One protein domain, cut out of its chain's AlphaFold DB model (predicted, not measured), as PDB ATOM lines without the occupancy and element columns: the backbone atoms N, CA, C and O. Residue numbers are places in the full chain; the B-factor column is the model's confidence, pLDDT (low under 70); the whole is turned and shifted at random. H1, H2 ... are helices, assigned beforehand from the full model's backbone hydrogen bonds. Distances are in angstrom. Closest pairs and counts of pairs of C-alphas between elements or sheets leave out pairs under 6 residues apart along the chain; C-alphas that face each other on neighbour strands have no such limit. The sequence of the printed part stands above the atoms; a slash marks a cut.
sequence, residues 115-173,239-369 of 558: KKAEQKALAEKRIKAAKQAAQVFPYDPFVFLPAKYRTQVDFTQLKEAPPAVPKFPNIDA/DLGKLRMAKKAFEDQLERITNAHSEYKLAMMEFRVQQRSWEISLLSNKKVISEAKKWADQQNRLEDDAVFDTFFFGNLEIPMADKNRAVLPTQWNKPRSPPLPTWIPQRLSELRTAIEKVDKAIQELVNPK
ATOM      1  N   LYS A 115      73.443 -44.620 -63.621       75.88
ATOM      2  CA  LYS A 115      73.004 -43.928 -62.394       75.88
ATOM      3  C   LYS A 115      71.537 -44.201 -62.054       75.88
ATOM      4  O   LYS A 115      71.203 -44.398 -60.887       75.88
ATOM      5  N   LYS A 116      70.649 -44.259 -63.054       76.38
ATOM      6  CA  LYS A 116      69.239 -44.640 -62.845       76.38
ATOM      7  C   LYS A 116      69.100 -46.098 -62.402       76.38
ATOM      8  O   LYS A 116      68.284 -46.385 -61.526       76.38
ATOM      9  N   ALA A 117      69.892 -47.010 -62.966       77.88
ATOM     10  CA  ALA A 117      69.898 -48.418 -62.580       77.88
ATOM     11  C   ALA A 117      70.435 -48.619 -61.152       77.88
ATOM     12  O   ALA A 117      69.829 -49.356 -60.377       77.88
ATOM     13  N   GLU A 118      71.497 -47.908 -60.766       80.06
ATOM     14  CA  GLU A 118      72.044 -47.921 -59.404       80.06
ATOM     15  C   GLU A 118      71.067 -47.338 -58.384       80.06
ATOM     16  O   GLU A 118      70.856 -47.929 -57.327       80.06
ATOM     17  N   GLN A 119      70.403 -46.222 -58.702       72.88
ATOM     18  CA  GLN A 119      69.370 -45.654 -57.833       72.88
ATOM     19  C   GLN A 119      68.173 -46.596 -57.681       72.88
ATOM     20  O   GLN A 119      67.654 -46.753 -56.574       72.88
ATOM     21  N   LYS A 120      67.764 -47.272 -58.761       80.50
ATOM     22  CA  LYS A 120      66.700 -48.278 -58.723       80.50
ATOM     23  C   LYS A 120      67.108 -49.496 -57.888       80.50
ATOM     24  O   LYS A 120      66.346 -49.906 -57.018       80.50
ATOM     25  N   ALA A 121      68.322 -50.016 -58.068       78.75
ATOM     26  CA  ALA A 121      68.848 -51.136 -57.288       78.75
ATOM     27  C   ALA A 121      69.014 -50.778 -55.800       78.75
ATOM     28  O   ALA A 121      68.709 -51.584 -54.920       78.75
ATOM     29  N   LEU A 122      69.441 -49.548 -55.496       75.50
ATOM     30  CA  LEU A 122      69.527 -49.038 -54.130       75.50
ATOM     31  C   LEU A 122      68.134 -48.895 -53.501       75.50
ATOM     32  O   LEU A 122      67.951 -49.266 -52.341       75.50
ATOM     33  N   ALA A 123      67.148 -48.403 -54.256       66.56
ATOM     34  CA  ALA A 123      65.758 -48.329 -53.817       66.56
ATOM     35  C   ALA A 123      65.173 -49.727 -53.560       66.56
ATOM     36  O   ALA A 123      64.594 -49.960 -52.502       66.56
ATOM     37  N   GLU A 124      65.395 -50.689 -54.455       72.06
ATOM     38  CA  GLU A 124      64.960 -52.080 -54.289       72.06
ATOM     39  C   GLU A 124      65.632 -52.756 -53.085       72.06
ATOM     40  O   GLU A 124      64.962 -53.429 -52.298       72.06
ATOM     41  N   LYS A 125      66.935 -52.522 -52.868       74.44
ATOM     42  CA  LYS A 125      67.662 -53.011 -51.686       74.44
ATOM     43  C   LYS A 125      67.118 -52.395 -50.396       74.44
ATOM     44  O   LYS A 125      66.929 -53.120 -49.420       74.44
ATOM     45  N   ARG A 126      66.812 -51.092 -50.395       68.25
ATOM     46  CA  ARG A 126      66.161 -50.402 -49.267       68.25
ATOM     47  C   ARG A 126      64.768 -50.968 -48.993       68.25
ATOM     48  O   ARG A 126      64.456 -51.240 -47.841       68.25
ATOM     49  N   ILE A 127      63.969 -51.228 -50.028       66.19
ATOM     50  CA  ILE A 127      62.641 -51.849 -49.905       66.19
ATOM     51  C   ILE A 127      62.750 -53.272 -49.346       66.19
ATOM     52  O   ILE A 127      61.966 -53.656 -48.482       66.19
ATOM     53  N   LYS A 128      63.725 -54.068 -49.800       71.25
ATOM     54  CA  LYS A 128      63.940 -55.435 -49.306       71.25
ATOM     55  C   LYS A 128      64.388 -55.448 -47.842       71.25
ATOM     56  O   LYS A 128      63.843 -56.220 -47.058       71.25
ATOM     57  N   ALA A 129      65.321 -54.572 -47.470       67.38
ATOM     58  CA  ALA A 129      65.770 -54.407 -46.087       67.38
ATOM     59  C   ALA A 129      64.636 -53.910 -45.178       67.38
ATOM     60  O   ALA A 129      64.462 -54.423 -44.078       67.38
ATOM     61  N   ALA A 130      63.812 -52.978 -45.666       57.03
ATOM     62  CA  ALA A 130      62.613 -52.524 -44.976       57.03
ATOM     63  C   ALA A 130      61.631 -53.684 -44.750       57.03
ATOM     64  O   ALA A 130      61.246 -53.940 -43.615       57.03
ATOM     65  N   LYS A 131      61.294 -54.457 -45.791       59.06
ATOM     66  CA  LYS A 131      60.415 -55.636 -45.673       59.06
ATOM     67  C   LYS A 131      60.934 -56.660 -44.659       59.06
ATOM     68  O   LYS A 131      60.151 -57.161 -43.862       59.06
ATOM     69  N   GLN A 132      62.238 -56.936 -44.654       62.19
ATOM     70  CA  GLN A 132      62.861 -57.835 -43.676       62.19
ATOM     71  C   GLN A 132      62.812 -57.264 -42.251       62.19
ATOM     72  O   GLN A 132      62.512 -57.998 -41.318       62.19
ATOM     73  N   ALA A 133      63.031 -55.959 -42.072       56.19
ATOM     74  CA  ALA A 133      62.913 -55.305 -40.770       56.19
ATOM     75  C   ALA A 133      61.462 -55.273 -40.248       56.19
ATOM     76  O   ALA A 133      61.248 -55.427 -39.048       56.19
ATOM     77  N   ALA A 134      60.460 -55.133 -41.128       54.03
ATOM     78  CA  ALA A 134      59.039 -55.229 -40.764       54.03
ATOM     79  C   ALA A 134      58.654 -56.612 -40.223       54.03
ATOM     80  O   ALA A 134      57.812 -56.699 -39.338       54.03
ATOM     81  N   GLN A 135      59.272 -57.685 -40.729       54.56
ATOM     82  CA  GLN A 135      58.978 -59.058 -40.302       54.56
ATOM     83  C   GLN A 135      59.466 -59.374 -38.877       54.56
ATOM     84  O   GLN A 135      58.983 -60.326 -38.270       54.56
ATOM     85  N   VAL A 136      60.407 -58.593 -38.333       52.44
ATOM     86  CA  VAL A 136      61.034 -58.851 -37.021       52.44
ATOM     87  C   VAL A 136      60.215 -58.292 -35.850       52.44
ATOM     88  O   VAL A 136      60.376 -58.758 -34.724       52.44
ATOM     89  N   PHE A 137      59.313 -57.332 -36.079       49.84
ATOM     90  CA  PHE A 137      58.588 -56.660 -34.996       49.84
ATOM     91  C   PHE A 137      57.082 -56.947 -35.043       49.84
ATOM     92  O   PHE A 137      56.442 -56.639 -36.048       49.84
ATOM     93  N   PRO A 138      56.485 -57.489 -33.962       52.72
ATOM     94  CA  PRO A 138      55.040 -57.628 -33.864       52.72
ATOM     95  C   PRO A 138      54.425 -56.229 -33.752       52.72
ATOM     96  O   PRO A 138      54.507 -55.580 -32.713       52.72
ATOM     97  N   TYR A 139      53.860 -55.741 -34.852       57.62
ATOM     98  CA  TYR A 139      53.067 -54.519 -34.872       57.62
ATOM     99  C   TYR A 139      51.586 -54.895 -34.806       57.62
ATOM    100  O   TYR A 139      51.151 -55.803 -35.516       57.62
ATOM    101  N   ASP A 140      50.827 -54.210 -33.953       64.06
ATOM    102  CA  ASP A 140      49.393 -54.426 -33.776       64.06
ATOM    103  C   ASP A 140      48.605 -53.480 -34.712       64.06
ATOM    104  O   ASP A 140      48.596 -52.269 -34.480       64.06
ATOM    105  N   PRO A 141      47.980 -53.974 -35.806       70.00
ATOM    106  CA  PRO A 141      47.158 -53.139 -36.686       70.00
ATOM    107  C   PRO A 141      45.782 -52.807 -36.101       70.00
ATOM    108  O   PRO A 141      45.056 -52.023 -36.714       70.00
ATOM    109  N   PHE A 142      45.388 -53.431 -34.987       76.94
ATOM    110  CA  PHE A 142      44.037 -53.333 -34.455       76.94
ATOM    111  C   PHE A 142      43.891 -52.090 -33.581       76.94
ATOM    112  O   PHE A 142      44.439 -51.998 -32.485       76.94
ATOM    113  N   VAL A 143      43.103 -51.136 -34.066       76.94
ATOM    114  CA  VAL A 143      42.797 -49.877 -33.383       76.94
ATOM    115  C   VAL A 143      41.539 -50.021 -32.528       76.94
ATOM    116  O   VAL A 143      41.487 -49.506 -31.409       76.94
ATOM    117  N   PHE A 144      40.531 -50.744 -33.025       82.19
ATOM    118  CA  PHE A 144      39.241 -50.896 -32.347       82.19
ATOM    119  C   PHE A 144      39.010 -52.306 -31.813       82.19
ATOM    120  O   PHE A 144      38.368 -52.468 -30.774       82.19
ATOM    121  N   LEU A 145      39.524 -53.331 -32.495       85.50
ATOM    122  CA  LEU A 145      39.268 -54.717 -32.127       85.50
ATOM    123  C   LEU A 145      39.782 -55.033 -30.703       85.50
ATOM    124  O   LEU A 145      40.937 -54.732 -30.384       85.50
ATOM    125  N   PRO A 146      38.979 -55.673 -29.831       85.44
ATOM    126  CA  PRO A 146      39.417 -56.102 -28.506       85.44
ATOM    127  C   PRO A 146      40.595 -57.079 -28.556       85.44
ATOM    128  O   PRO A 146      40.613 -57.973 -29.401       85.44
ATOM    129  N   ALA A 147      41.514 -56.984 -27.585       82.12
ATOM    130  CA  ALA A 147      42.724 -57.816 -27.497       82.12
ATOM    131  C   ALA A 147      42.462 -59.325 -27.661       82.12
ATOM    132  O   ALA A 147      43.218 -60.013 -28.338       82.12
ATOM    133  N   LYS A 148      41.338 -59.828 -27.129       83.88
ATOM    134  CA  LYS A 148      40.914 -61.238 -27.243       83.88
ATOM    135  C   LYS A 148      40.711 -61.748 -28.677       83.88
ATOM    136  O   LYS A 148      40.685 -62.955 -28.881       83.88
ATOM    137  N   TYR A 149      40.513 -60.855 -29.644       83.31
ATOM    138  CA  TYR A 149      40.311 -61.208 -31.050       83.31
ATOM    139  C   TYR A 149      41.539 -60.918 -31.916       83.31
ATOM    140  O   TYR A 149      41.560 -61.324 -33.075       83.31
ATOM    141  N   ARG A 150      42.539 -60.208 -31.384       82.31
ATOM    142  CA  ARG A 150      43.714 -59.780 -32.146       82.31
ATOM    143  C   ARG A 150      44.594 -60.979 -32.480       82.31
ATOM    144  O   ARG A 150      44.820 -61.856 -31.648       82.31
ATOM    145  N   THR A 151      45.109 -61.001 -33.701       76.44
ATOM    146  CA  THR A 151      46.045 -62.021 -34.194       76.44
ATOM    147  C   THR A 151      47.293 -61.356 -34.747       76.44
ATOM    148  O   THR A 151      47.239 -60.225 -35.207       76.44
ATOM    149  N   GLN A 152      48.429 -62.042 -34.770       75.00
ATOM    150  CA  GLN A 152      49.599 -61.491 -35.450       75.00
ATOM    151  C   GLN A 152      49.329 -61.404 -36.964       75.00
ATOM    152  O   GLN A 152      48.903 -62.389 -37.569       75.00
ATOM    153  N   VAL A 153      49.539 -60.228 -37.562       70.56
ATOM    154  CA  VAL A 153      49.279 -59.972 -38.988       70.56
ATOM    155  C   VAL A 153      50.599 -59.793 -39.732       70.56
ATOM    156  O   VAL A 153      51.457 -59.018 -39.311       70.56
ATOM    157  N   ASP A 154      50.751 -60.487 -40.862       69.75
ATOM    158  CA  ASP A 154      51.855 -60.259 -41.795       69.75
ATOM    159  C   ASP A 154      51.488 -59.142 -42.783       69.75
ATOM    160  O   ASP A 154      50.726 -59.334 -43.734       69.75
ATOM    161  N   PHE A 155      52.067 -57.961 -42.568       65.94
ATOM    162  CA  PHE A 155      51.844 -56.777 -43.400       65.94
ATOM    163  C   PHE A 155      52.283 -56.950 -44.858       65.94
ATOM    164  O   PHE A 155      51.827 -56.204 -45.723       65.94
ATOM    165  N   THR A 156      53.143 -57.928 -45.162       64.69
ATOM    166  CA  THR A 156      53.573 -58.188 -46.544       64.69
ATOM    167  C   THR A 156      52.492 -58.856 -47.394       64.69
ATOM    168  O   THR A 156      52.597 -58.844 -48.621       64.69
ATOM    169  N   GLN A 157      51.443 -59.392 -46.761       67.38
ATOM    170  CA  GLN A 157      50.359 -60.136 -47.408       67.38
ATOM    171  C   GLN A 157      49.042 -59.348 -47.488       67.38
ATOM    172  O   GLN A 157      48.031 -59.877 -47.957       67.38
ATOM    173  N   LEU A 158      49.034 -58.087 -47.046       68.50
ATOM    174  CA  LEU A 158      47.849 -57.236 -47.097       68.50
ATOM    175  C   LEU A 158      47.477 -56.892 -48.541       68.50
ATOM    176  O   LEU A 158      48.293 -56.375 -49.303       68.50
ATOM    177  N   LYS A 159      46.216 -57.151 -48.895       71.44
ATOM    178  CA  LYS A 159      45.647 -56.802 -50.207       71.44
ATOM    179  C   LYS A 159      45.069 -55.390 -50.240       71.44
ATOM    180  O   LYS A 159      45.083 -54.756 -51.289       71.44
ATOM    181  N   GLU A 160      44.580 -54.907 -49.101       76.81
ATOM    182  CA  GLU A 160      43.870 -53.636 -48.974       76.81
ATOM    183  C   GLU A 160      44.487 -52.787 -47.861       76.81
ATOM    184  O   GLU A 160      44.838 -53.289 -46.788       76.81
ATOM    185  N   ALA A 161      44.629 -51.490 -48.128       75.25
ATOM    186  CA  ALA A 161      45.090 -50.525 -47.141       75.25
ATOM    187  C   ALA A 161      43.976 -50.210 -46.123       75.25
ATOM    188  O   ALA A 161      42.801 -50.256 -46.486       75.25
ATOM    189  N   PRO A 162      44.324 -49.860 -44.874       78.12
ATOM    190  CA  PRO A 162      43.353 -49.394 -43.902       78.12
ATOM    191  C   PRO A 162      42.709 -48.089 -44.379       78.12
ATOM    192  O   PRO A 162      43.386 -47.279 -45.030       78.12
ATOM    193  N   PRO A 163      41.442 -47.854 -44.006       83.50
ATOM    194  CA  PRO A 163      40.783 -46.568 -44.171       83.50
ATOM    195  C   PRO A 163      41.639 -45.399 -43.672       83.50
ATOM    196  O   PRO A 163      42.333 -45.481 -42.654       83.50
ATOM    197  N   ALA A 164      41.597 -44.289 -44.405       79.38
ATOM    198  CA  ALA A 164      42.283 -43.069 -44.005       79.38
ATOM    199  C   ALA A 164      41.486 -42.355 -42.909       79.38
ATOM    200  O   ALA A 164      40.266 -42.245 -43.000       79.38
ATOM    201  N   VAL A 165      42.185 -41.823 -41.904       78.69
ATOM    202  CA  VAL A 165      41.554 -40.974 -40.887       78.69
ATOM    203  C   VAL A 165      41.055 -39.692 -41.570       78.69
ATOM    204  O   VAL A 165      41.874 -39.002 -42.196       78.69
ATOM    205  N   PRO A 166      39.757 -39.357 -41.467       81.94
ATOM    206  CA  PRO A 166      39.218 -38.112 -41.991       81.94
ATOM    207  C   PRO A 166      39.964 -36.909 -41.418       81.94
ATOM    208  O   PRO A 166      40.330 -36.879 -40.239       81.94
ATOM    209  N   LYS A 167      40.174 -35.890 -42.248       81.12
ATOM    210  CA  LYS A 167      40.727 -34.608 -41.805       81.12
ATOM    211  C   LYS A 167      39.595 -33.640 -41.528       81.12
ATOM    212  O   LYS A 167      38.637 -33.595 -42.292       81.12
ATOM    213  N   PHE A 168      39.740 -32.858 -40.465       80.56
ATOM    214  CA  PHE A 168      38.834 -31.748 -40.231       80.56
ATOM    215  C   PHE A 168      38.954 -30.754 -41.401       80.56
ATOM    216  O   PHE A 168      40.085 -30.464 -41.817       80.56
ATOM    217  N   PRO A 169      37.836 -30.292 -41.987       79.94
ATOM    218  CA  PRO A 169      37.878 -29.370 -43.114       79.94
ATOM    219  C   PRO A 169      38.561 -28.063 -42.703       79.94
ATOM    220  O   PRO A 169      38.467 -27.621 -41.558       79.94
ATOM    221  N   ASN A 170      39.289 -27.451 -43.636       75.69
ATOM    222  CA  ASN A 170      39.920 -26.162 -43.387       75.69
ATOM    223  C   ASN A 170      38.862 -25.058 -43.493       75.69
ATOM    224  O   ASN A 170      38.379 -24.787 -44.589       75.69
ATOM    225  N   ILE A 171      38.502 -24.458 -42.362       73.12
ATOM    226  CA  ILE A 171      37.446 -23.437 -42.271       73.12
ATOM    227  C   ILE A 171      38.016 -22.022 -42.461       73.12
ATOM    228  O   ILE A 171      37.307 -21.124 -42.909       73.12
ATOM    229  N   ASP A 172      39.310 -21.837 -42.188       65.69
ATOM    230  CA  ASP A 172      39.967 -20.524 -42.161       65.69
ATOM    231  C   ASP A 172      40.392 -20.036 -43.556       65.69
ATOM    232  O   ASP A 172      40.762 -18.877 -43.728       65.69
ATOM    233  N   ALA A 173      40.337 -20.903 -44.574       53.44
ATOM    234  CA  ALA A 173      40.774 -20.574 -45.933       53.44
ATOM    235  C   ALA A 173      39.932 -19.468 -46.604       53.44
ATOM    236  O   ALA A 173      40.418 -18.822 -47.530       53.44
ATOM    237  N   ASP A 239      29.336   3.137 -36.790       77.56
ATOM    238  CA  ASP A 239      29.612   2.257 -35.637       77.56
ATOM    239  C   ASP A 239      28.547   1.160 -35.471       77.56
ATOM    240  O   ASP A 239      28.876  -0.011 -35.290       77.56
ATOM    241  N   LEU A 240      27.273   1.502 -35.683       81.94
ATOM    242  CA  LEU A 240      26.180   0.528 -35.724       81.94
ATOM    243  C   LEU A 240      26.302  -0.438 -36.917       81.94
ATOM    244  O   LEU A 240      26.048  -1.633 -36.776       81.94
ATOM    245  N   GLY A 241      26.692   0.066 -38.093       81.56
ATOM    246  CA  GLY A 241      26.920  -0.750 -39.288       81.56
ATOM    247  C   GLY A 241      28.055  -1.758 -39.102       81.56
ATOM    248  O   GLY A 241      27.886  -2.930 -39.428       81.56
ATOM    249  N   LYS A 242      29.176  -1.330 -38.509       82.31
ATOM    250  CA  LYS A 242      30.332  -2.179 -38.182       82.31
ATOM    251  C   LYS A 242      29.941  -3.291 -37.213       82.31
ATOM    252  O   LYS A 242      30.280  -4.441 -37.461       82.31
ATOM    253  N   LEU A 243      29.186  -2.971 -36.160       85.19
ATOM    254  CA  LEU A 243      28.719  -3.968 -35.194       85.19
ATOM    255  C   LEU A 243      27.757  -4.980 -35.827       85.19
ATOM    256  O   LEU A 243      27.916  -6.178 -35.619       85.19
ATOM    257  N   ARG A 244      26.807  -4.535 -36.660       87.50
ATOM    258  CA  ARG A 244      25.910  -5.451 -37.390       87.50
ATOM    259  C   ARG A 244      26.668  -6.370 -38.347       87.50
ATOM    260  O   ARG A 244      26.345  -7.549 -38.440       87.50
ATOM    261  N   MET A 245      27.677  -5.844 -39.041       84.94
ATOM    262  CA  MET A 245      28.530  -6.641 -39.925       84.94
ATOM    263  C   MET A 245      29.403  -7.631 -39.144       84.94
ATOM    264  O   MET A 245      29.503  -8.782 -39.554       84.94
ATOM    265  N   ALA A 246      29.956  -7.223 -37.998       86.12
ATOM    266  CA  ALA A 246      30.711  -8.106 -37.110       86.12
ATOM    267  C   ALA A 246      29.846  -9.240 -36.559       86.12
ATOM    268  O   ALA A 246      30.249 -10.397 -36.631       86.12
ATOM    269  N   LYS A 247      28.629  -8.928 -36.097       89.50
ATOM    270  CA  LYS A 247      27.660  -9.942 -35.672       89.50
ATOM    271  C   LYS A 247      27.418 -10.968 -36.774       89.50
ATOM    272  O   LYS A 247      27.610 -12.155 -36.540       89.50
ATOM    273  N   LYS A 248      27.064 -10.500 -37.975       89.12
ATOM    274  CA  LYS A 248      26.805 -11.380 -39.117       89.12
ATOM    275  C   LYS A 248      28.019 -12.249 -39.452       89.12
ATOM    276  O   LYS A 248      27.868 -13.439 -39.683       89.12
ATOM    277  N   ALA A 249      29.224 -11.682 -39.430       87.12
ATOM    278  CA  ALA A 249      30.445 -12.443 -39.677       87.12
ATOM    279  C   ALA A 249      30.678 -13.540 -38.621       87.12
ATOM    280  O   ALA A 249      31.084 -14.647 -38.973       87.12
ATOM    281  N   PHE A 250      30.391 -13.267 -37.343       89.62
ATOM    282  CA  PHE A 250      30.477 -14.280 -36.288       89.62
ATOM    283  C   PHE A 250      29.393 -15.350 -36.410       89.62
ATOM    284  O   PHE A 250      29.690 -16.516 -36.165       89.62
ATOM    285  N   GLU A 251      28.170 -14.988 -36.806       91.06
ATOM    286  CA  GLU A 251      27.085 -15.936 -37.089       91.06
ATOM    287  C   GLU A 251      27.445 -16.855 -38.265       91.06
ATOM    288  O   GLU A 251      27.386 -18.074 -38.121       91.06
ATOM    289  N   ASP A 252      27.925 -16.286 -39.376       89.06
ATOM    290  CA  ASP A 252      28.372 -17.037 -40.552       89.06
ATOM    291  C   ASP A 252      29.536 -17.986 -40.187       89.06
ATOM    292  O   ASP A 252      29.566 -19.146 -40.603       89.06
ATOM    293  N   GLN A 253      30.506 -17.526 -39.383       87.38
ATOM    294  CA  GLN A 253      31.620 -18.365 -38.924       87.38
ATOM    295  C   GLN A 253      31.143 -19.472 -37.972       87.38
ATOM    296  O   GLN A 253      31.601 -20.611 -38.073       87.38
ATOM    297  N   LEU A 254      30.208 -19.166 -37.069       90.50
ATOM    298  CA  LEU A 254      29.612 -20.134 -36.151       90.50
ATOM    299  C   LEU A 254      28.869 -21.236 -36.917       90.50
ATOM    300  O   LEU A 254      29.037 -22.416 -36.600       90.50
ATOM    301  N   GLU A 255      28.091 -20.866 -37.933       90.50
ATOM    302  CA  GLU A 255      27.386 -21.803 -38.806       90.50
ATOM    303  C   GLU A 255      28.375 -22.703 -39.557       90.50
ATOM    304  O   GLU A 255      28.267 -23.929 -39.485       90.50
ATOM    305  N   ARG A 256      29.404 -22.123 -40.192       88.62
ATOM    306  CA  ARG A 256      30.440 -22.890 -40.907       88.62
ATOM    307  C   ARG A 256      31.141 -23.904 -40.007       88.62
ATOM    308  O   ARG A 256      31.278 -25.061 -40.398       88.62
ATOM    309  N   ILE A 257      31.554 -23.505 -38.798       88.75
ATOM    310  CA  ILE A 257      32.204 -24.415 -37.838       88.75
ATOM    311  C   ILE A 257      31.239 -25.507 -37.376       88.75
ATOM    312  O   ILE A 257      31.638 -26.665 -37.263       88.75
ATOM    313  N   THR A 258      29.970 -25.173 -37.152       89.12
ATOM    314  CA  THR A 258      28.948 -26.143 -36.731       89.12
ATOM    315  C   THR A 258      28.657 -27.176 -37.826       89.12
ATOM    316  O   THR A 258      28.576 -28.375 -37.541       89.12
ATOM    317  N   ASN A 259      28.566 -26.736 -39.083       90.38
ATOM    318  CA  ASN A 259      28.362 -27.612 -40.236       90.38
ATOM    319  C   ASN A 259      29.576 -28.521 -40.447       90.38
ATOM    320  O   ASN A 259      29.430 -29.741 -40.465       90.38
ATOM    321  N   ALA A 260      30.783 -27.951 -40.463       88.50
ATOM    322  CA  ALA A 260      32.033 -28.700 -40.550       88.50
ATOM    323  C   ALA A 260      32.189 -29.737 -39.427       88.50
ATOM    324  O   ALA A 260      32.631 -30.860 -39.663       88.50
ATOM    325  N   HIS A 261      31.803 -29.384 -38.200       87.12
ATOM    326  CA  HIS A 261      31.801 -30.304 -37.068       87.12
ATOM    327  C   HIS A 261      30.832 -31.475 -37.286       87.12
ATOM    328  O   HIS A 261      31.165 -32.624 -36.992       87.12
ATOM    329  N   SER A 262      29.642 -31.198 -37.817       87.12
ATOM    330  CA  SER A 262      28.624 -32.213 -38.100       87.12
ATOM    331  C   SER A 262      29.046 -33.148 -39.237       87.12
ATOM    332  O   SER A 262      28.953 -34.367 -39.098       87.12
ATOM    333  N   GLU A 263      29.590 -32.600 -40.323       89.44
ATOM    334  CA  GLU A 263      30.157 -33.372 -41.434       89.44
ATOM    335  C   GLU A 263      31.324 -34.247 -40.971       89.44
ATOM    336  O   GLU A 263      31.383 -35.439 -41.280       89.44
ATOM    337  N   TYR A 264      32.227 -33.680 -40.167       87.75
ATOM    338  CA  TYR A 264      33.354 -34.420 -39.612       87.75
ATOM    339  C   TYR A 264      32.896 -35.568 -38.711       87.75
ATOM    340  O   TYR A 264      33.467 -36.658 -38.765       87.75
ATOM    341  N   LYS A 265      31.833 -35.365 -37.921       86.44
ATOM    342  CA  LYS A 265      31.236 -36.422 -37.100       86.44
ATOM    343  C   LYS A 265      30.759 -37.599 -37.937       86.44
ATOM    344  O   LYS A 265      31.094 -38.736 -37.608       86.44
ATOM    345  N   LEU A 266      30.037 -37.336 -39.023       89.25
ATOM    346  CA  LEU A 266      29.577 -38.383 -39.936       89.25
ATOM    347  C   LEU A 266      30.757 -39.116 -40.586       89.25
ATOM    348  O   LEU A 266      30.797 -40.345 -40.572       89.25
ATOM    349  N   ALA A 267      31.759 -38.375 -41.063       89.56
ATOM    350  CA  ALA A 267      32.960 -38.960 -41.654       89.56
ATOM    351  C   ALA A 267      33.734 -39.838 -40.654       89.56
ATOM    352  O   ALA A 267      34.242 -40.900 -41.014       89.56
ATOM    353  N   MET A 268      33.812 -39.425 -39.386       86.25
ATOM    354  CA  MET A 268      34.451 -40.201 -38.323       86.25
ATOM    355  C   MET A 268      33.669 -41.467 -37.969       86.25
ATOM    356  O   MET A 268      34.283 -42.520 -37.795       86.25
ATOM    357  N   MET A 269      32.337 -41.396 -37.898       88.69
ATOM    358  CA  MET A 269      31.491 -42.581 -37.713       88.69
ATOM    359  C   MET A 269      31.712 -43.586 -38.847       88.69
ATOM    360  O   MET A 269      31.998 -44.758 -38.590       88.69
ATOM    361  N   GLU A 270      31.670 -43.119 -40.095       90.56
ATOM    362  CA  GLU A 270      31.907 -43.956 -41.270       90.56
ATOM    363  C   GLU A 270      33.310 -44.578 -41.241       90.56
ATOM    364  O   GLU A 270      33.459 -45.791 -41.409       90.56
ATOM    365  N   PHE A 271      34.335 -43.780 -40.933       89.62
ATOM    366  CA  PHE A 271      35.700 -44.265 -40.753       89.62
ATOM    367  C   PHE A 271      35.780 -45.385 -39.707       89.62
ATOM    368  O   PHE A 271      36.411 -46.409 -39.964       89.62
ATOM    369  N   ARG A 272      35.134 -45.242 -38.542       87.69
ATOM    370  CA  ARG A 272      35.172 -46.263 -37.479       87.69
ATOM    371  C   ARG A 272      34.506 -47.568 -37.905       87.69
ATOM    372  O   ARG A 272      35.028 -48.642 -37.592       87.69
ATOM    373  N   VAL A 273      33.396 -47.492 -38.639       91.19
ATOM    374  CA  VAL A 273      32.714 -48.661 -39.217       91.19
ATOM    375  C   VAL A 273      33.610 -49.350 -40.249       91.19
ATOM    376  O   VAL A 273      33.836 -50.561 -40.168       91.19
ATOM    377  N   GLN A 274      34.177 -48.583 -41.184       90.56
ATOM    378  CA  GLN A 274      35.080 -49.103 -42.212       90.56
ATOM    379  C   GLN A 274      36.343 -49.719 -41.591       90.56
ATOM    380  O   GLN A 274      36.752 -50.811 -41.985       90.56
ATOM    381  N   GLN A 275      36.927 -49.071 -40.581       88.31
ATOM    382  CA  GLN A 275      38.132 -49.539 -39.898       88.31
ATOM    383  C   GLN A 275      37.876 -50.855 -39.154       88.31
ATOM    384  O   GLN A 275      38.679 -51.776 -39.270       88.31
ATOM    385  N   ARG A 276      36.745 -50.998 -38.448       90.38
ATOM    386  CA  ARG A 276      36.360 -52.273 -37.808       90.38
ATOM    387  C   ARG A 276      36.163 -53.394 -38.824       90.38
ATOM    388  O   ARG A 276      36.599 -54.518 -38.585       90.38
ATOM    389  N   SER A 277      35.519 -53.098 -39.953       91.25
ATOM    390  CA  SER A 277      35.330 -54.065 -41.039       91.25
ATOM    391  C   SER A 277      36.671 -54.516 -41.627       91.25
ATOM    392  O   SER A 277      36.924 -55.717 -41.760       91.25
ATOM    393  N   TRP A 278      37.565 -53.558 -41.890       89.94
ATOM    394  CA  TRP A 278      38.920 -53.825 -42.360       89.94
ATOM    395  C   TRP A 278      39.708 -54.667 -41.349       89.94
ATOM    396  O   TRP A 278      40.265 -55.693 -41.725       89.94
ATOM    397  N   GLU A 279      39.679 -54.328 -40.060       88.00
ATOM    398  CA  GLU A 279      40.326 -55.104 -38.992       88.00
ATOM    399  C   GLU A 279      39.816 -56.549 -38.935       88.00
ATOM    400  O   GLU A 279      40.607 -57.489 -38.885       88.00
ATOM    401  N   ILE A 280      38.501 -56.760 -39.020       90.44
ATOM    402  CA  ILE A 280      37.916 -58.108 -39.060       90.44
ATOM    403  C   ILE A 280      38.389 -58.891 -40.291       90.44
ATOM    404  O   ILE A 280      38.577 -60.106 -40.195       90.44
ATOM    405  N   SER A 281      38.601 -58.226 -41.430       87.94
ATOM    406  CA  SER A 281      39.097 -58.871 -42.655       87.94
ATOM    407  C   SER A 281      40.513 -59.445 -42.510       87.94
ATOM    408  O   SER A 281      40.873 -60.366 -43.244       87.94
ATOM    409  N   LEU A 282      41.295 -58.953 -41.539       85.81
ATOM    410  CA  LEU A 282      42.649 -59.439 -41.254       85.81
ATOM    411  C   LEU A 282      42.665 -60.759 -40.477       85.81
ATOM    412  O   LEU A 282      43.702 -61.419 -40.389       85.81
ATOM    413  N   LEU A 283      41.535 -61.150 -39.889       86.38
ATOM    414  CA  LEU A 283      41.421 -62.373 -39.107       86.38
ATOM    415  C   LEU A 283      41.316 -63.595 -40.027       86.38
ATOM    416  O   LEU A 283      40.620 -63.586 -41.038       86.38
ATOM    417  N   SER A 284      41.947 -64.701 -39.631       83.06
ATOM    418  CA  SER A 284      41.948 -65.956 -40.401       83.06
ATOM    419  C   SER A 284      41.016 -67.038 -39.834       83.06
ATOM    420  O   SER A 284      40.581 -67.939 -40.555       83.06
ATOM    421  N   ASN A 285      40.660 -66.967 -38.546       85.69
ATOM    422  CA  ASN A 285      39.858 -67.990 -37.870       85.69
ATOM    423  C   ASN A 285      38.348 -67.720 -37.997       85.69
ATOM    424  O   ASN A 285      37.827 -66.778 -37.403       85.69
ATOM    425  N   LYS A 286      37.619 -68.609 -38.690       85.94
ATOM    426  CA  LYS A 286      36.165 -68.490 -38.935       85.94
ATOM    427  C   LYS A 286      35.322 -68.289 -37.671       85.94
ATOM    428  O   LYS A 286      34.361 -67.520 -37.709       85.94
ATOM    429  N   LYS A 287      35.662 -68.952 -36.560       86.38
ATOM    430  CA  LYS A 287      34.917 -68.817 -35.298       86.38
ATOM    431  C   LYS A 287      35.128 -67.426 -34.698       86.38
ATOM    432  O   LYS A 287      34.151 -66.741 -34.403       86.38
ATOM    433  N   VAL A 288      36.385 -66.981 -34.630       88.12
ATOM    434  CA  VAL A 288      36.765 -65.647 -34.132       88.12
ATOM    435  C   VAL A 288      36.158 -64.545 -35.001       88.12
ATOM    436  O   VAL A 288      35.610 -63.590 -34.467       88.12
ATOM    437  N   ILE A 289      36.149 -64.713 -36.329       90.50
ATOM    438  CA  ILE A 289      35.505 -63.779 -37.267       90.50
ATOM    439  C   ILE A 289      34.016 -63.616 -36.942       90.50
ATOM    440  O   ILE A 289      33.513 -62.497 -36.924       90.50
ATOM    441  N   SER A 290      33.295 -64.711 -36.681       90.62
ATOM    442  CA  SER A 290      31.857 -64.636 -36.389       90.62
ATOM    443  C   SER A 290      31.549 -63.894 -35.082       90.62
ATOM    444  O   SER A 290      30.587 -63.130 -35.018       90.62
ATOM    445  N   GLU A 291      32.384 -64.071 -34.055       91.88
ATOM    446  CA  GLU A 291      32.258 -63.379 -32.768       91.88
ATOM    447  C   GLU A 291      32.673 -61.905 -32.875       91.88
ATOM    448  O   GLU A 291      31.991 -61.028 -32.340       91.88
ATOM    449  N   ALA A 292      33.744 -61.617 -33.619       91.50
ATOM    450  CA  ALA A 292      34.211 -60.263 -33.890       91.50
ATOM    451  C   ALA A 292      33.195 -59.459 -34.715       91.50
ATOM    452  O   ALA A 292      32.966 -58.293 -34.409       91.50
ATOM    453  N   LYS A 293      32.520 -60.082 -35.695       93.31
ATOM    454  CA  LYS A 293      31.421 -59.455 -36.450       93.31
ATOM    455  C   LYS A 293      30.254 -59.066 -35.552       93.31
ATOM    456  O   LYS A 293      29.853 -57.913 -35.571       93.31
ATOM    457  N   LYS A 294      29.784 -59.977 -34.690       92.44
ATOM    458  CA  LYS A 294      28.723 -59.662 -33.716       92.44
ATOM    459  C   LYS A 294      29.110 -58.500 -32.801       92.44
ATOM    460  O   LYS A 294      28.280 -57.645 -32.506       92.44
ATOM    461  N   TRP A 295      30.364 -58.477 -32.349       94.38
ATOM    462  CA  TRP A 295      30.883 -57.366 -31.557       94.38
ATOM    463  C   TRP A 295      30.893 -56.061 -32.364       94.38
ATOM    464  O   TRP A 295      30.388 -55.058 -31.872       94.38
ATOM    465  N   ALA A 296      31.402 -56.067 -33.598       92.50
ATOM    466  CA  ALA A 296      31.437 -54.877 -34.442       92.50
ATOM    467  C   ALA A 296      30.033 -54.360 -34.766       92.50
ATOM    468  O   ALA A 296      29.823 -53.158 -34.681       92.50
ATOM    469  N   ASP A 297      29.064 -55.238 -35.031       91.88
ATOM    470  CA  ASP A 297      27.662 -54.857 -35.236       91.88
ATOM    471  C   ASP A 297      27.084 -54.167 -33.994       91.88
ATOM    472  O   ASP A 297      26.417 -53.139 -34.104       91.88
ATOM    473  N   GLN A 298      27.373 -54.687 -32.795       91.50
ATOM    474  CA  GLN A 298      26.963 -54.047 -31.546       91.50
ATOM    475  C   GLN A 298      27.622 -52.676 -31.377       91.50
ATOM    476  O   GLN A 298      26.952 -51.719 -31.006       91.50
ATOM    477  N   GLN A 299      28.921 -52.563 -31.655       90.31
ATOM    478  CA  GLN A 299      29.606 -51.276 -31.592       90.31
ATOM    479  C   GLN A 299      29.113 -50.308 -32.675       90.31
ATOM    480  O   GLN A 299      29.156 -49.107 -32.461       90.31
ATOM    481  N   ASN A 300      28.703 -50.781 -33.856       90.50
ATOM    482  CA  ASN A 300      28.188 -49.924 -34.930       90.50
ATOM    483  C   ASN A 300      26.842 -49.325 -34.503       90.50
ATOM    484  O   ASN A 300      26.642 -48.132 -34.659       90.50
ATOM    485  N   ARG A 301      25.984 -50.103 -33.833       88.62
ATOM    486  CA  ARG A 301      24.750 -49.569 -33.229       88.62
ATOM    487  C   ARG A 301      25.025 -48.496 -32.175       88.62
ATOM    488  O   ARG A 301      24.327 -47.497 -32.129       88.62
ATOM    489  N   LEU A 302      26.071 -48.670 -31.366       87.38
ATOM    490  CA  LEU A 302      26.481 -47.648 -30.396       87.38
ATOM    491  C   LEU A 302      27.005 -46.359 -31.067       87.38
ATOM    492  O   LEU A 302      26.952 -45.297 -30.452       87.38
ATOM    493  N   GLU A 303      27.509 -46.426 -32.307       85.12
ATOM    494  CA  GLU A 303      27.808 -45.224 -33.107       85.12
ATOM    495  C   GLU A 303      26.526 -44.509 -33.526       85.12
ATOM    496  O   GLU A 303      26.452 -43.290 -33.389       85.12
ATOM    497  N   ASP A 304      25.523 -45.260 -33.991       82.56
ATOM    498  CA  ASP A 304      24.215 -44.716 -34.378       82.56
ATOM    499  C   ASP A 304      23.522 -44.033 -33.183       82.56
ATOM    500  O   ASP A 304      22.938 -42.960 -33.326       82.56
ATOM    501  N   ASP A 305      23.683 -44.598 -31.982       83.94
ATOM    502  CA  ASP A 305      23.215 -44.029 -30.711       83.94
ATOM    503  C   ASP A 305      24.084 -42.851 -30.207       83.94
ATOM    504  O   ASP A 305      23.849 -42.319 -29.120       83.94
ATOM    505  N   ALA A 306      25.105 -42.438 -30.970       79.88
ATOM    506  CA  ALA A 306      26.051 -41.367 -30.643       79.88
ATOM    507  C   ALA A 306      26.751 -41.528 -29.276       79.88
ATOM    508  O   ALA A 306      27.077 -40.540 -28.619       79.88
ATOM    509  N   VAL A 307      27.000 -42.772 -28.848       81.50
ATOM    510  CA  VAL A 307      27.666 -43.083 -27.569       81.50
ATOM    511  C   VAL A 307      29.149 -42.719 -27.604       81.50
ATOM    512  O   VAL A 307      29.731 -42.363 -26.578       81.50
ATOM    513  N   PHE A 308      29.775 -42.815 -28.776       76.00
ATOM    514  CA  PHE A 308      31.174 -42.453 -28.947       76.00
ATOM    515  C   PHE A 308      31.331 -40.957 -29.175       76.00
ATOM    516  O   PHE A 308      30.575 -40.336 -29.924       76.00
ATOM    517  N   ASP A 309      32.378 -40.397 -28.573       76.88
ATOM    518  CA  ASP A 309      32.829 -39.054 -28.902       76.88
ATOM    519  C   ASP A 309      33.123 -38.985 -30.411       76.88
ATOM    520  O   ASP A 309      33.823 -39.840 -30.968       76.88
ATOM    521  N   THR A 310      32.591 -37.952 -31.065       72.00
ATOM    522  CA  THR A 310      32.890 -37.541 -32.444       72.00
ATOM    523  C   THR A 310      34.364 -37.739 -32.792       72.00
ATOM    524  O   THR A 310      34.700 -38.248 -33.863       72.00
ATOM    525  N   PHE A 311      35.234 -37.412 -31.843       72.06
ATOM    526  CA  PHE A 311      36.675 -37.325 -32.006       72.06
ATOM    527  C   PHE A 311      37.453 -38.547 -31.536       72.06
ATOM    528  O   PHE A 311      38.680 -38.607 -31.666       72.06
ATOM    529  N   PHE A 312      36.755 -39.546 -31.009       71.56
ATOM    530  CA  PHE A 312      37.372 -40.805 -30.652       71.56
ATOM    531  C   PHE A 312      37.867 -41.522 -31.914       71.56
ATOM    532  O   PHE A 312      37.097 -41.851 -32.817       71.56
ATOM    533  N   PHE A 313      39.167 -41.793 -31.968       69.62
ATOM    534  CA  PHE A 313      39.829 -42.474 -33.085       69.62
ATOM    535  C   PHE A 313      40.423 -43.834 -32.680       69.62
ATOM    536  O   PHE A 313      41.163 -44.432 -33.460       69.62
ATOM    537  N   GLY A 314      40.078 -44.322 -31.481       64.19
ATOM    538  CA  GLY A 314      40.561 -45.580 -30.914       64.19
ATOM    539  C   GLY A 314      41.744 -45.424 -29.959       64.19
ATOM    540  O   GLY A 314      42.366 -44.367 -29.863       64.19
ATOM    541  N   ASN A 315      42.070 -46.510 -29.257       59.38
ATOM    542  CA  ASN A 315      43.218 -46.566 -28.356       59.38
ATOM    543  C   ASN A 315      44.452 -46.989 -29.158       59.38
ATOM    544  O   ASN A 315      44.742 -48.176 -29.291       59.38
ATOM    545  N   LEU A 316      45.158 -46.014 -29.733       54.12
ATOM    546  CA  LEU A 316      46.414 -46.269 -30.430       54.12
ATOM    547  C   LEU A 316      47.574 -46.361 -29.436       54.12
ATOM    548  O   LEU A 316      48.156 -45.353 -29.042       54.12
ATOM    549  N   GLU A 317      47.974 -47.583 -29.108       47.97
ATOM    550  CA  GLU A 317      49.323 -47.851 -28.619       47.97
ATOM    551  C   GLU A 317      50.244 -48.035 -29.831       47.97
ATOM    552  O   GLU A 317      50.551 -49.149 -30.245       47.97
ATOM    553  N   ILE A 318      50.672 -46.931 -30.456       48.72
ATOM    554  CA  ILE A 318      51.819 -47.010 -31.372       48.72
ATOM    555  C   ILE A 318      53.039 -47.268 -30.485       48.72
ATOM    556  O   ILE A 318      53.277 -46.464 -29.579       48.72
ATOM    557  N   PRO A 319      53.851 -48.312 -30.730       44.78
ATOM    558  CA  PRO A 319      55.140 -48.450 -30.071       44.78
ATOM    559  C   PRO A 319      56.016 -47.248 -30.464       44.78
ATOM    560  O   PRO A 319      56.693 -47.253 -31.488       44.78
ATOM    561  N   MET A 320      55.974 -46.182 -29.664       41.00
ATOM    562  CA  MET A 320      56.654 -44.894 -29.887       41.00
ATOM    563  C   MET A 320      58.187 -44.992 -29.859       41.00
ATOM    564  O   MET A 320      58.870 -43.976 -29.975       41.00
ATOM    565  N   ALA A 321      58.745 -46.192 -29.703       43.97
ATOM    566  CA  ALA A 321      60.162 -46.393 -29.461       43.97
ATOM    567  C   ALA A 321      61.066 -46.012 -30.646       43.97
ATOM    568  O   ALA A 321      62.274 -45.943 -30.457       43.97
ATOM    569  N   ASP A 322      60.540 -45.759 -31.852       46.50
ATOM    570  CA  ASP A 322      61.414 -45.562 -33.010       46.50
ATOM    571  C   ASP A 322      60.800 -44.673 -34.111       46.50
ATOM    572  O   ASP A 322      60.214 -45.136 -35.092       46.50
ATOM    573  N   LYS A 323      60.972 -43.352 -33.974       45.88
ATOM    574  CA  LYS A 323      60.521 -42.325 -34.941       45.88
ATOM    575  C   LYS A 323      61.202 -42.404 -36.326       45.88
ATOM    576  O   LYS A 323      60.828 -41.659 -37.224       45.88
ATOM    577  N   ASN A 324      62.163 -43.314 -36.521       43.91
ATOM    578  CA  ASN A 324      62.997 -43.427 -37.728       43.91
ATOM    579  C   ASN A 324      62.658 -44.619 -38.650       43.91
ATOM    580  O   ASN A 324      63.423 -44.935 -39.564       43.91
ATOM    581  N   ARG A 325      61.535 -45.321 -38.453       50.16
ATOM    582  CA  ARG A 325      61.253 -46.557 -39.210       50.16
ATOM    583  C   ARG A 325      60.635 -46.286 -40.588       50.16
ATOM    584  O   ARG A 325      59.428 -46.171 -40.751       50.16
ATOM    585  N   ALA A 326      61.478 -46.293 -41.620       40.44
ATOM    586  CA  ALA A 326      61.136 -46.105 -43.039       40.44
ATOM    587  C   ALA A 326      60.297 -47.234 -43.695       40.44
ATOM    588  O   ALA A 326      60.233 -47.321 -44.919       40.44
ATOM    589  N   VAL A 327      59.705 -48.137 -42.909       45.97
ATOM    590  CA  VAL A 327      59.204 -49.431 -43.403       45.97
ATOM    591  C   VAL A 327      57.704 -49.449 -43.691       45.97
ATOM    592  O   VAL A 327      57.238 -50.275 -44.475       45.97
ATOM    593  N   LEU A 328      56.933 -48.542 -43.098       47.28
ATOM    594  CA  LEU A 328      55.501 -48.491 -43.356       47.28
ATOM    595  C   LEU A 328      55.213 -47.687 -44.634       47.28
ATOM    596  O   LEU A 328      55.966 -46.763 -44.966       47.28
ATOM    597  N   PRO A 329      54.108 -47.981 -45.345       45.31
ATOM    598  CA  PRO A 329      53.576 -47.074 -46.355       45.31
ATOM    599  C   PRO A 329      53.543 -45.644 -45.795       45.31
ATOM    600  O   PRO A 329      53.169 -45.441 -44.642       45.31
ATOM    601  N   THR A 330      53.922 -44.633 -46.579       45.34
ATOM    602  CA  THR A 330      54.023 -43.225 -46.127       45.34
ATOM    603  C   THR A 330      52.747 -42.705 -45.459       45.34
ATOM    604  O   THR A 330      52.808 -41.853 -44.583       45.34
ATOM    605  N   GLN A 331      51.594 -43.254 -45.832       44.47
ATOM    606  CA  GLN A 331      50.286 -43.031 -45.208       44.47
ATOM    607  C   GLN A 331      50.189 -43.465 -43.729       44.47
ATOM    608  O   GLN A 331      49.360 -42.936 -43.002       44.47
ATOM    609  N   TRP A 332      51.028 -44.394 -43.270       45.34
ATOM    610  CA  TRP A 332      51.069 -44.901 -41.892       45.34
ATOM    611  C   TRP A 332      52.221 -44.306 -41.073       45.34
ATOM    612  O   TRP A 332      52.164 -44.308 -39.850       45.34
ATOM    613  N   ASN A 333      53.247 -43.788 -41.757       40.78
ATOM    614  CA  ASN A 333      54.398 -43.101 -41.162       40.78
ATOM    615  C   ASN A 333      54.177 -41.599 -40.948       40.78
ATOM    616  O   ASN A 333      55.006 -40.937 -40.324       40.78
ATOM    617  N   LYS A 334      53.086 -41.030 -41.469       44.94
ATOM    618  CA  LYS A 334      52.719 -39.662 -41.111       44.94
ATOM    619  C   LYS A 334      52.246 -39.678 -39.659       44.94
ATOM    620  O   LYS A 334      51.360 -40.483 -39.356       44.94
ATOM    621  N   PRO A 335      52.787 -38.818 -38.770       42.88
ATOM    622  CA  PRO A 335      52.148 -38.587 -37.486       42.88
ATOM    623  C   PRO A 335      50.690 -38.273 -37.797       42.88
ATOM    624  O   PRO A 335      50.402 -37.358 -38.573       42.88
ATOM    625  N   ARG A 336      49.787 -39.125 -37.304       49.81
ATOM    626  CA  ARG A 336      48.354 -38.890 -37.434       49.81
ATOM    627  C   ARG A 336      48.136 -37.573 -36.706       49.81
ATOM    628  O   ARG A 336      48.295 -37.517 -35.489       49.81
ATOM    629  N   SER A 337      47.943 -36.498 -37.466       42.78
ATOM    630  CA  SER A 337      47.645 -35.179 -36.920       42.78
ATOM    631  C   SER A 337      46.513 -35.345 -35.906       42.78
ATOM    632  O   SER A 337      45.627 -36.170 -36.160       42.78
ATOM    633  N   PRO A 338      46.564 -34.653 -34.757       51.81
ATOM    634  CA  PRO A 338      45.577 -34.848 -33.708       51.81
ATOM    635  C   PRO A 338      44.160 -34.736 -34.307       51.81
ATOM    636  O   PRO A 338      43.928 -33.848 -35.132       51.81
ATOM    637  N   PRO A 339      43.238 -35.655 -33.956       56.12
ATOM    638  CA  PRO A 339      41.915 -35.742 -34.582       56.12
ATOM    639  C   PRO A 339      41.046 -34.500 -34.353       56.12
ATOM    640  O   PRO A 339      40.068 -34.312 -35.067       56.12
ATOM    641  N   LEU A 340      41.437 -33.613 -33.427       59.22
ATOM    642  CA  LEU A 340      41.109 -32.196 -33.535       59.22
ATOM    643  C   LEU A 340      42.327 -31.308 -33.324       59.22
ATOM    644  O   LEU A 340      43.195 -31.600 -32.497       59.22
ATOM    645  N   PRO A 341      42.233 -30.091 -33.861       64.19
ATOM    646  CA  PRO A 341      42.655 -28.911 -33.138       64.19
ATOM    647  C   PRO A 341      41.807 -28.696 -31.864       64.19
ATOM    648  O   PRO A 341      40.597 -28.473 -31.932       64.19
ATOM    649  N   THR A 342      42.431 -28.693 -30.687       68.69
ATOM    650  CA  THR A 342      41.783 -28.404 -29.385       68.69
ATOM    651  C   THR A 342      41.037 -27.063 -29.331       68.69
ATOM    652  O   THR A 342      40.298 -26.811 -28.384       68.69
ATOM    653  N   TRP A 343      41.201 -26.210 -30.344       78.00
ATOM    654  CA  TRP A 343      40.581 -24.897 -30.432       78.00
ATOM    655  C   TRP A 343      39.086 -24.917 -30.783       78.00
ATOM    656  O   TRP A 343      38.420 -23.937 -30.478       78.00
ATOM    657  N   ILE A 344      38.517 -25.974 -31.388       82.25
ATOM    658  CA  ILE A 344      37.134 -25.921 -31.927       82.25
ATOM    659  C   ILE A 344      36.068 -25.626 -30.849       82.25
ATOM    660  O   ILE A 344      35.310 -24.669 -31.029       82.25
ATOM    661  N   PRO A 345      35.984 -26.368 -29.722       81.38
ATOM    662  CA  PRO A 345      34.981 -26.081 -28.691       81.38
ATOM    663  C   PRO A 345      35.166 -24.692 -28.072       81.38
ATOM    664  O   PRO A 345      34.190 -23.976 -27.843       81.38
ATOM    665  N   GLN A 346      36.425 -24.295 -27.857       85.62
ATOM    666  CA  GLN A 346      36.775 -22.969 -27.361       85.62
ATOM    667  C   GLN A 346      36.299 -21.884 -28.335       85.62
ATOM    668  O   GLN A 346      35.621 -20.948 -27.926       85.62
ATOM    669  N   ARG A 347      36.558 -22.047 -29.633       86.31
ATOM    670  CA  ARG A 347      36.178 -21.089 -30.673       86.31
ATOM    671  C   ARG A 347      34.668 -20.961 -30.834       86.31
ATOM    672  O   ARG A 347      34.176 -19.847 -30.975       86.31
ATOM    673  N   LEU A 348      33.920 -22.066 -30.772       87.94
ATOM    674  CA  LEU A 348      32.451 -22.032 -30.766       87.94
ATOM    675  C   LEU A 348      31.914 -21.238 -29.567       87.94
ATOM    676  O   LEU A 348      30.980 -20.451 -29.717       87.94
ATOM    677  N   SER A 349      32.511 -21.422 -28.384       88.25
ATOM    678  CA  SER A 349      32.159 -20.649 -27.190       88.25
ATOM    679  C   SER A 349      32.497 -19.167 -27.360       88.25
ATOM    680  O   SER A 349      31.653 -18.317 -27.093       88.25
ATOM    681  N   GLU A 350      33.703 -18.852 -27.837       88.69
ATOM    682  CA  GLU A 350      34.153 -17.479 -28.084       88.69
ATOM    683  C   GLU A 350      33.236 -16.742 -29.064       88.69
ATOM    684  O   GLU A 350      32.877 -15.596 -28.809       88.69
ATOM    685  N   LEU A 351      32.819 -17.397 -30.153       89.44
ATOM    686  CA  LEU A 351      31.915 -16.813 -31.144       89.44
ATOM    687  C   LEU A 351      30.532 -16.526 -30.560       89.44
ATOM    688  O   LEU A 351      30.014 -15.431 -30.755       89.44
ATOM    689  N   ARG A 352      29.955 -17.459 -29.792       92.31
ATOM    690  CA  ARG A 352      28.662 -17.241 -29.116       92.31
ATOM    691  C   ARG A 352      28.729 -16.064 -28.147       92.31
ATOM    692  O   ARG A 352      27.901 -15.162 -28.220       92.31
ATOM    693  N   THR A 353      29.760 -16.024 -27.304       92.44
ATOM    694  CA  THR A 353      29.979 -14.911 -26.373       92.44
ATOM    695  C   THR A 353      30.216 -13.588 -27.107       92.44
ATOM    696  O   THR A 353      29.745 -12.544 -26.660       92.44
ATOM    697  N   ALA A 354      30.933 -13.598 -28.233       89.94
ATOM    698  CA  ALA A 354      31.137 -12.403 -29.046       89.94
ATOM    699  C   ALA A 354      29.818 -11.898 -29.649       89.94
ATOM    700  O   ALA A 354      29.543 -10.704 -29.554       89.94
ATOM    701  N   ILE A 355      28.976 -12.787 -30.194       92.38
ATOM    702  CA  ILE A 355      27.646 -12.443 -30.725       92.38
ATOM    703  C   ILE A 355      26.787 -11.784 -29.641       92.38
ATOM    704  O   ILE A 355      26.266 -10.695 -29.865       92.38
ATOM    705  N   GLU A 356      26.710 -12.378 -28.446       92.25
ATOM    706  CA  GLU A 356      25.950 -11.823 -27.315       92.25
ATOM    707  C   GLU A 356      26.437 -10.423 -26.917       92.25
ATOM    708  O   GLU A 356      25.638  -9.508 -26.701       92.25
ATOM    709  N   LYS A 357      27.760 -10.226 -26.843       91.81
ATOM    710  CA  LYS A 357      28.339  -8.921 -26.498       91.81
ATOM    711  C   LYS A 357      28.103  -7.876 -27.588       91.81
ATOM    712  O   LYS A 357      27.817  -6.723 -27.265       91.81
ATOM    713  N   VAL A 358      28.205  -8.257 -28.862       89.31
ATOM    714  CA  VAL A 358      27.900  -7.367 -29.989       89.31
ATOM    715  C   VAL A 358      26.419  -6.994 -29.987       89.31
ATOM    716  O   VAL A 358      26.097  -5.824 -30.167       89.31
ATOM    717  N   ASP A 359      25.521  -7.943 -29.723       91.62
ATOM    718  CA  ASP A 359      24.086  -7.675 -29.605       91.62
ATOM    719  C   ASP A 359      23.776  -6.692 -28.482       91.62
ATOM    720  O   ASP A 359      23.013  -5.746 -28.684       91.62
ATOM    721  N   LYS A 360      24.417  -6.859 -27.322       90.12
ATOM    722  CA  LYS A 360      24.305  -5.908 -26.215       90.12
ATOM    723  C   LYS A 360      24.763  -4.506 -26.638       90.12
ATOM    724  O   LYS A 360      24.025  -3.544 -26.435       90.12
ATOM    725  N   ALA A 361      25.917  -4.394 -27.300       87.50
ATOM    726  CA  ALA A 361      26.431  -3.114 -27.797       87.50
ATOM    727  C   ALA A 361      25.505  -2.471 -28.853       87.50
ATOM    728  O   ALA A 361      25.310  -1.255 -28.861       87.50
ATOM    729  N   ILE A 362      24.891  -3.276 -29.727       88.75
ATOM    730  CA  ILE A 362      23.882  -2.810 -30.690       88.75
ATOM    731  C   ILE A 362      22.647  -2.280 -29.952       88.75
ATOM    732  O   ILE A 362      22.151  -1.207 -30.294       88.75
ATOM    733  N   GLN A 363      22.144  -3.004 -28.949       88.00
ATOM    734  CA  GLN A 363      20.968  -2.592 -28.179       88.00
ATOM    735  C   GLN A 363      21.204  -1.282 -27.422       88.00
ATOM    736  O   GLN A 363      20.330  -0.417 -27.443       88.00
ATOM    737  N   GLU A 364      22.379  -1.107 -26.816       87.12
ATOM    738  CA  GLU A 364      22.772   0.126 -26.123       87.12
ATOM    739  C   GLU A 364      22.830   1.335 -27.071       87.12
ATOM    740  O   GLU A 364      22.400   2.430 -26.708       87.12
ATOM    741  N   LEU A 365      23.297   1.134 -28.309       84.56
ATOM    742  CA  LEU A 365      23.337   2.177 -29.338       84.56
ATOM    743  C   LEU A 365      21.958   2.507 -29.933       84.56
ATOM    744  O   LEU A 365      21.712   3.658 -30.291       84.56
ATOM    745  N   VAL A 366      21.074   1.514 -30.084       85.56
ATOM    746  CA  VAL A 366      19.738   1.689 -30.688       85.56
ATOM    747  C   VAL A 366      18.735   2.253 -29.684       85.56
ATOM    748  O   VAL A 366      17.974   3.156 -30.019       85.56
ATOM    749  N   ASN A 367      18.744   1.736 -28.457       81.62
ATOM    750  CA  ASN A 367      17.836   2.117 -27.384       81.62
ATOM    751  C   ASN A 367      18.655   2.537 -26.160       81.62
ATOM    752  O   ASN A 367      18.726   1.776 -25.189       81.62
ATOM    753  N   PRO A 368      19.261   3.738 -26.170       73.44
ATOM    754  CA  PRO A 368      19.931   4.244 -24.984       73.44
ATOM    755  C   PRO A 368      18.882   4.328 -23.874       73.44
ATOM    756  O   PRO A 368      17.914   5.091 -23.978       73.44
ATOM    757  N   LYS A 369      19.012   3.490 -22.838       63.66
ATOM    758  CA  LYS A 369      18.109   3.538 -21.685       63.66
ATOM    759  C   LYS A 369      18.103   4.977 -21.171       63.66
ATOM    760  O   LYS A 369      19.148   5.533 -20.855       63.66
TER     761      LYS A 369
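AT A GLANCE: This is residues 115 to 173 and 239 to 369 of the 558 residues of an uncharacterized protein of Aspergillus turcosus (UniProt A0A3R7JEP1). One very long helix, H2, makes a spine, with two shorter helices packed side by side on it near its opposite ends, H5 along its first part and H3 folded back along its last part. Helix H1 is set off to one side of the spine, near the end where H2 turns into H3, and touches no other helix; its residues 115 to 125 stick out free, and two long stretches with no named element, residues 137 to 173 and 305 to 329, run as loose loops. The printed part has 190 residues with five named helices in the order H1, H2, H3, H4, H5 and no named strand, and its class is all helix. The whole is only just loose, close to extended, with a radius of gyration of the C-alphas of 24.3 A, and it is only just flat, spanning 78 by 53 by 26 A.

IN THESE COORDINATES: H1 is residues 115 to 136, 31.8 A long, and begins at C-alpha 115 at (73.004, -43.928, -62.394). H2 is residues 239 to 281, 62.3 A long, and begins at C-alpha 239 at (29.612, 2.257, -35.637). H3 is residues 286 to 304, 27.0 A long. H4 is residues 330 to 333, 5.0 A long. H5 is residues 343 to 366, 33.8 A long, and ends at C-alpha 366 at (19.738, 1.689, -30.688).

HOW THE PARTS SIT: H1 touches no helix. H2 touches H5 with residues 240 to 257 alone, and the closest C-alphas, those of Lys 247 and Ile 355, are 5.5 A apart. H2 and H5 run opposite ways at a shallow tilt of 21 degrees. H2 touches H3 with residues 269 to 280 alone, and the closest C-alphas, those of Val 273 and Asn 300, are 6.4 A apart. H2 and H3 form a helical hairpin, running opposite ways at a shallow tilt of 16 degrees. H3 and H5 are apart. H4 touches no helix. In H2, H3 and H5 every O i to N i+4 pair is within hydrogen-bond range, in H1 17 of 18 are, and H4 is too short for such a pair.

THE WHOLE: The C-alphas of Ala 117 and Lys 369, the two farthest apart, are 84.0 A apart. Residues 174 to 238 are not printed, and C-alphas 173 and 239 are 27.4 A apart across the cut, which lies in the link from H1 to H2. The link from H2 to H3 is tight, that from H3 to H4 is long with 25 residues, and that from H4 to H5 is short with 9. The mean pLDDT of the printed part is 76.3, and 53 residues are under 70, among them residues 129 to 140 and 313 to 342.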